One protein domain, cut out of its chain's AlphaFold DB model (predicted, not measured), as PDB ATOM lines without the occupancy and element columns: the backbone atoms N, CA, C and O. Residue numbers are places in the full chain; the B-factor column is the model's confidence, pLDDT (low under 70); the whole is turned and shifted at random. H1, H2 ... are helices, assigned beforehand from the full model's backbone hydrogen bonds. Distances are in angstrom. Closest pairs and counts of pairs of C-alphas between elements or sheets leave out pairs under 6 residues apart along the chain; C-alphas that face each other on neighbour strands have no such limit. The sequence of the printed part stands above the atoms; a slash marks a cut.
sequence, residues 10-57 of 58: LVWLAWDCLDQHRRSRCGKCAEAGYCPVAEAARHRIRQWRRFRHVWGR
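Overview. This is residues 10 to 57 of the 58 residues of an uncharacterized protein of Micromonospora rifamycinica (UniProt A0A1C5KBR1). Helices H1 and H3 cross at a steep angle and run opposite ways, with the short helix H2 at the turn between them. The end of H3 sticks out with residues 50 to 57, an arm that adds to the length. The printed part has 48 residues with three named helices, H1, H2, H3, and no named strand, and its class is all helix. It is loose, with a radius of gyration of the C-alphas of 12.5 A and spans of 42 by 16 by 13 A.

Arrangement. H1, residues 10 to 23, touches H3, residues 36 to 55; the closest C-alphas, of Ala 14 and Ala 41, are 4.5 A apart. Their steep tilt is 45 degrees, opposite ways. H2, residues 27 to 32, is close to H1 but not clearly touching; the closest C-alphas, of His 21 and Cys 29, are 7.8 A apart. Their lines are only just about perpendicular, at 73 degrees. H2 and H3 are near each other, with 5 pairs of C-alphas within 10 A. In H1, H2 and H3 every O i to N i+4 pair is within hydrogen-bond range.

Along the chain. H1 begins at C-alpha 10 (-38.876, -21.436, -21.878) and measures 20.1 A; H2 measures 8.3 A. H3 measures 28.2 A and ends at C-alpha 55 (-34.386, -39.015, -23.839).

Size, cuts and confidence. The farthest C-alphas, of Glu 31 and Arg 57, are 42.2 A apart. The printed part has no cut, and both links are tight. Residues 56 to 57 have pLDDT under 70.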
ATOM      1  N   LEU A  10     -38.631 -21.549 -23.323       91.44
ATOM      2  CA  LEU A  10     -38.876 -21.436 -21.878       91.44
ATOM      3  C   LEU A  10     -37.648 -21.759 -21.014       91.44
ATOM      4  O   LEU A  10     -37.507 -21.228 -19.914       91.44
ATOM      5  N   VAL A  11     -36.768 -22.640 -21.485       93.94
ATOM      6  CA  VAL A  11     -35.509 -22.964 -20.806       93.94
ATOM      7  C   VAL A  11     -34.483 -21.867 -21.062       93.94
ATOM      8  O   VAL A  11     -33.765 -21.498 -20.138       93.94
ATOM      9  N   TRP A  12     -34.433 -21.322 -22.278       94.62
ATOM     10  CA  TRP A  12     -33.568 -20.186 -22.597       94.62
ATOM     11  C   TRP A  12     -33.921 -18.952 -21.752       94.62
ATOM     12  O   TRP A  12     -33.056 -18.409 -21.072       94.62
ATOM     13  N   LEU A  13     -35.208 -18.602 -21.659       94.88
ATOM     14  CA  LEU A  13     -35.698 -17.526 -20.788       94.88
ATOM     15  C   LEU A  13     -35.413 -17.788 -19.302       94.88
ATOM     16  O   LEU A  13     -35.174 -16.860 -18.536       94.88
ATOM     17  N   ALA A  14     -35.417 -19.053 -18.872       96.19
ATOM     18  CA  ALA A  14     -35.032 -19.399 -17.508       96.19
ATOM     19  C   ALA A  14     -33.540 -19.132 -17.245       96.19
ATOM     20  O   ALA A  14     -33.194 -18.675 -16.157       96.19
ATOM     21  N   TRP A  15     -32.661 -19.391 -18.218       95.75
ATOM     22  CA  TRP A  15     -31.245 -19.028 -18.114       95.75
ATOM     23  C   TRP A  15     -31.054 -17.518 -18.040       95.75
ATOM     24  O   TRP A  15     -30.366 -17.048 -17.135       95.75
ATOM     25  N   ASP A  16     -31.710 -16.775 -18.930       94.81
ATOM     26  CA  ASP A  16     -31.651 -15.314 -18.957       94.81
ATOM     27  C   ASP A  16     -32.156 -14.697 -17.641       94.81
ATOM     28  O   ASP A  16     -31.481 -13.871 -17.030       94.81
ATOM     29  N   CYS A  17     -33.271 -15.203 -17.105       94.38
ATOM     30  CA  CYS A  17     -33.785 -14.797 -15.798       94.38
ATOM     31  C   CYS A  17     -32.737 -14.957 -14.685       94.38
ATOM     32  O   CYS A  17     -32.608 -14.082 -13.826       94.38
ATOM     33  N   LEU A  18     -32.003 -16.075 -14.656       93.88
ATOM     34  CA  LEU A  18     -30.968 -16.300 -13.645       93.88
ATOM     35  C   LEU A  18     -29.753 -15.395 -13.849       93.88
ATOM     36  O   LEU A  18     -29.180 -14.936 -12.861       93.88
ATOM     37  N   ASP A  19     -29.376 -15.126 -15.097       94.56
ATOM     38  CA  ASP A  19     -28.277 -14.214 -15.409       94.56
ATOM     39  C   ASP A  19     -28.615 -12.774 -15.000       94.56
ATOM     40  O   ASP A  19     -27.824 -12.130 -14.309       94.56
ATOM     41  N   GLN A  20     -29.837 -12.314 -15.287       91.38
ATOM     42  CA  GLN A  20     -30.342 -11.032 -14.794       91.38
ATOM     43  C   GLN A  20     -30.285 -10.960 -13.264       91.38
ATOM     44  O   GLN A  20     -29.732 -10.006 -12.731       91.38
ATOM     45  N   HIS A  21     -30.747 -11.992 -12.545       91.50
ATOM     46  CA  HIS A  21     -30.687 -12.018 -11.074       91.50
ATOM     47  C   HIS A  21     -29.255 -12.049 -10.517       91.50
ATOM     48  O   HIS A  21     -29.027 -11.613  -9.386       91.50
ATOM     49  N   ARG A  22     -28.290 -12.573 -11.283       87.56
ATOM     50  CA  ARG A  22     -26.867 -12.572 -10.921       87.56
ATOM     51  C   ARG A  22     -26.239 -11.189 -11.098       87.56
ATOM     52  O   ARG A  22     -25.437 -10.798 -10.255       87.56
ATOM     53  N   ARG A  23     -26.586 -10.474 -12.173       90.88
ATOM     54  CA  ARG A  23     -26.090  -9.114 -12.463       90.88
ATOM     55  C   ARG A  23     -26.778  -8.054 -11.609       90.88
ATOM     56  O   ARG A  23     -26.140  -7.112 -11.153       90.88
ATOM     57  N   SER A  24     -28.074  -8.222 -11.377       88.06
ATOM     58  CA  SER A  24     -28.919  -7.292 -10.640       88.06
ATOM     59  C   SER A  24     -29.928  -8.082  -9.818       88.06
ATOM     60  O   SER A  24     -30.892  -8.647 -10.337       88.06
ATOM     61  N   ARG A  25     -29.706  -8.136  -8.501       82.88
ATOM     62  CA  ARG A  25     -30.665  -8.766  -7.591       82.88
ATOM     63  C   ARG A  25     -31.982  -7.997  -7.676       82.88
ATOM     64  O   ARG A  25     -32.010  -6.794  -7.441       82.88
ATOM     65  N   CYS A  26     -33.071  -8.690  -7.997       86.56
ATOM     66  CA  CYS A  26     -34.407  -8.109  -7.877       86.56
ATOM     67  C   CYS A  26     -34.705  -7.779  -6.403       86.56
ATOM     68  O   CYS A  26     -34.078  -8.362  -5.517       86.56
ATOM     69  N   GLY A  27     -35.686  -6.910  -6.130       85.19
ATOM     70  CA  GLY A  27     -36.019  -6.484  -4.758       85.19
ATOM     71  C   GLY A  27     -36.173  -7.654  -3.778       85.19
ATOM     72  O   GLY A  27     -35.526  -7.683  -2.740       85.19
ATOM     73  N   LYS A  28     -36.874  -8.719  -4.186       83.94
ATOM     74  CA  LYS A  28     -37.040  -9.939  -3.372       83.94
ATOM     75  C   LYS A  28     -35.713 -10.645  -3.058       83.94
ATOM     76  O   LYS A  28     -35.488 -11.075  -1.931       83.94
ATOM     77  N   CYS A  29     -34.812 -10.746  -4.038       86.06
ATOM     78  CA  CYS A  29     -33.476 -11.304  -3.820       86.06
ATOM     79  C   CYS A  29     -32.578 -10.394  -2.981       86.06
ATOM     80  O   CYS A  29     -31.703 -10.903  -2.284       86.06
ATOM     81  N   ALA A  30     -32.737  -9.076  -3.092       83.94
ATOM     82  CA  ALA A  30     -31.965  -8.113  -2.320       83.94
ATOM     83  C   ALA A  30     -32.388  -8.116  -0.843       83.94
ATOM     84  O   ALA A  30     -31.524  -8.103   0.026       83.94
ATOM     85  N   GLU A  31     -33.692  -8.205  -0.578       86.19
ATOM     86  CA  GLU A  31     -34.276  -8.128   0.765       86.19
ATOM     87  C   GLU A  31     -34.273  -9.474   1.496       86.19
ATOM     88  O   GLU A  31     -33.821  -9.566   2.633       86.19
ATOM     89  N   ALA A  32     -34.763 -10.536   0.849       85.75
ATOM     90  CA  ALA A  32     -34.996 -11.828   1.495       85.75
ATOM     91  C   ALA A  32     -33.970 -12.902   1.101       85.75
ATOM     92  O   ALA A  32     -34.046 -14.035   1.574       85.75
ATOM     93  N   GLY A  33     -33.064 -12.607   0.159       84.69
ATOM     94  CA  GLY A  33     -32.161 -13.608  -0.427       84.69
ATOM     95  C   GLY A  33     -32.871 -14.680  -1.270       84.69
ATOM     96  O   GLY A  33     -32.219 -15.565  -1.823       84.69
ATOM     97  N   TYR A  34     -34.195 -14.587  -1.412       86.81
ATOM     98  CA  TYR A  34     -35.045 -15.570  -2.069       86.81
ATOM     99  C   TYR A  34     -35.928 -14.906  -3.125       86.81
ATOM    100  O   TYR A  34     -36.549 -13.873  -2.885       86.81
ATOM    101  N   CYS A  35     -36.037 -15.533  -4.298       91.69
ATOM    102  CA  CYS A  35     -36.992 -15.123  -5.318       91.69
ATOM    103  C   CYS A  35     -37.696 -16.349  -5.914       91.69
ATOM    104  O   CYS A  35     -37.029 -17.210  -6.498       91.69
ATOM    105  N   PRO A  36     -39.040 -16.415  -5.852       92.12
ATOM    106  CA  PRO A  36     -39.791 -17.545  -6.395       92.12
ATOM    107  C   PRO A  36     -39.631 -17.672  -7.917       92.12
ATOM    108  O   PRO A  36     -39.670 -18.776  -8.457       92.12
ATOM    109  N   VAL A  37     -39.385 -16.559  -8.618       92.50
ATOM    110  CA  VAL A  37     -39.127 -16.558 -10.066       92.50
ATOM    111  C   VAL A  37     -37.785 -17.226 -10.376       92.50
ATOM    112  O   VAL A  37     -37.714 -18.073 -11.267       92.50
ATOM    113  N   ALA A  38     -36.742 -16.913  -9.600       92.31
ATOM    114  CA  ALA A  38     -35.436 -17.551  -9.737       92.31
ATOM    115  C   ALA A  38     -35.511 -19.057  -9.429       92.31
ATOM    116  O   ALA A  38     -34.942 -19.863 -10.166       92.31
ATOM    117  N   GLU A  39     -36.269 -19.467  -8.409       95.38
ATOM    118  CA  GLU A  39     -36.467 -20.893  -8.118       95.38
ATOM    119  C   GLU A  39     -37.238 -21.623  -9.221       95.38
ATOM    120  O   GLU A  39     -36.821 -22.702  -9.654       95.38
ATOM    121  N   ALA A  40     -38.299 -21.019  -9.760       95.62
ATOM    122  CA  ALA A  40     -39.017 -21.576 -10.902       95.62
ATOM    123  C   ALA A  40     -38.099 -21.729 -12.131       95.62
ATOM    124  O   ALA A  40     -38.134 -22.758 -12.811       95.62
ATOM    125  N   ALA A  41     -37.232 -20.747 -12.397       95.81
ATOM    126  CA  ALA A  41     -36.238 -20.818 -13.466       95.81
ATOM    127  C   ALA A  41     -35.233 -21.966 -13.247       95.81
ATOM    128  O   ALA A  41     -35.035 -22.796 -14.141       95.81
ATOM    129  N   ARG A  42     -34.669 -22.096 -12.034       95.69
ATOM    130  CA  ARG A  42     -33.794 -23.228 -11.668       95.69
ATOM    131  C   ARG A  42     -34.501 -24.567 -11.849       95.69
ATOM    132  O   ARG A  42     -33.880 -25.520 -12.321       95.69
ATOM    133  N   HIS A  43     -35.773 -24.659 -11.467       96.56
ATOM    134  CA  HIS A  43     -36.557 -25.880 -11.611       96.56
ATOM    135  C   HIS A  43     -36.723 -26.267 -13.086       96.56
ATOM    136  O   HIS A  43     -36.419 -27.402 -13.449       96.56
ATOM    137  N   ARG A  44     -37.106 -25.324 -13.960       95.31
ATOM    138  CA  ARG A  44     -37.243 -25.567 -15.412       95.31
ATOM    139  C   ARG A  44     -35.953 -26.091 -16.035       95.31
ATOM    140  O   ARG A  44     -35.976 -27.087 -16.755       95.31
ATOM    141  N   ILE A  45     -34.819 -25.470 -15.711       95.38
ATOM    142  CA  ILE A  45     -33.503 -25.902 -16.203       95.38
ATOM    143  C   ILE A  45     -33.178 -27.324 -15.728       95.38
ATOM    144  O   ILE A  45     -32.711 -28.144 -16.521       95.38
ATOM    145  N   ARG A  46     -33.440 -27.643 -14.451       95.94
ATOM    146  CA  ARG A  46     -33.236 -28.998 -13.910       95.94
ATOM    147  C   ARG A  46     -34.094 -30.033 -14.639       95.94
ATOM    148  O   ARG A  46     -33.562 -31.067 -15.042       95.94
ATOM    149  N   GLN A  47     -35.377 -29.746 -14.863       94.69
ATOM    150  CA  GLN A  47     -36.272 -30.654 -15.589       94.69
ATOM    151  C   GLN A  47     -35.832 -30.854 -17.039       94.69
ATOM    152  O   GLN A  47     -35.791 -31.987 -17.512       94.69
ATOM    153  N   TRP A  48     -35.412 -29.790 -17.728       91.88
ATOM    154  CA  TRP A  48     -34.883 -29.902 -19.088       91.88
ATOM    155  C   TRP A  48     -33.631 -30.774 -19.161       91.88
ATOM    156  O   TRP A  48     -33.526 -31.649 -20.020       91.88
ATOM    157  N   ARG A  49     -32.685 -30.585 -18.233       91.50
ATOM    158  CA  ARG A  49     -31.483 -31.425 -18.150       91.50
ATOM    159  C   ARG A  49     -31.842 -32.891 -17.913       91.50
ATOM    160  O   ARG A  49     -31.267 -33.757 -18.565       91.50
ATOM    161  N   ARG A  50     -32.813 -33.167 -17.034       92.81
ATOM    162  CA  ARG A  50     -33.319 -34.525 -16.787       92.81
ATOM    163  C   ARG A  50     -33.953 -35.122 -18.041       92.81
ATOM    164  O   ARG A  50     -33.614 -36.244 -18.404       92.81
ATOM    165  N   PHE A  51     -34.808 -34.365 -18.729       88.69
ATOM    166  CA  PHE A  51     -35.411 -34.780 -19.993       88.69
ATOM    167  C   PHE A  51     -34.335 -35.122 -21.030       88.69
ATOM    168  O   PHE A  51     -34.335 -36.223 -21.571       88.69
ATOM    169  N   ARG A  52     -33.353 -34.237 -21.242       86.50
ATOM    170  CA  ARG A  52     -32.231 -34.492 -22.157       86.50
ATOM    171  C   ARG A  52     -31.383 -35.693 -21.759       86.50
ATOM    172  O   ARG A  52     -30.897 -36.391 -22.639       86.50
ATOM    173  N   HIS A  53     -31.178 -35.929 -20.470       86.06
ATOM    174  CA  HIS A  53     -30.404 -37.075 -20.004       86.06
ATOM    175  C   HIS A  53     -31.117 -38.403 -20.291       86.06
ATOM    176  O   HIS A  53     -30.483 -39.343 -20.760       86.06
ATOM    177  N   VAL A  54     -32.428 -38.463 -20.034       85.19
ATOM    178  CA  VAL A  54     -33.246 -39.671 -20.235       85.19
ATOM    179  C   VAL A  54     -33.513 -39.926 -21.719       85.19
ATOM    180  O   VAL A  54     -33.355 -41.045 -22.193       85.19
ATOM    181  N   TRP A  55     -33.889 -38.887 -22.465       77.06
ATOM    182  CA  TRP A  55     -34.386 -39.015 -23.839       77.06
ATOM    183  C   TRP A  55     -33.351 -38.663 -24.914       77.06
ATOM    184  O   TRP A  55     -33.552 -38.985 -26.078       77.06
ATOM    185  N   GLY A  56     -32.235 -38.024 -24.552       65.31
ATOM    186  CA  GLY A  56     -31.156 -37.654 -25.479       65.31
ATOM    187  C   GLY A  56     -30.052 -38.705 -25.644       65.31
ATOM    188  O   GLY A  56     -29.117 -38.457 -26.397       65.31
ATOM    189  N   ARG A  57     -30.139 -39.853 -24.950       58.78
ATOM    190  CA  ARG A  57     -29.240 -41.019 -25.113       58.78
ATOM    191  C   ARG A  57     -29.690 -42.017 -26.194       58.78
ATOM    192  O   ARG A  57     -29.079 -43.074 -26.310       58.78
TER     193      ARG A  57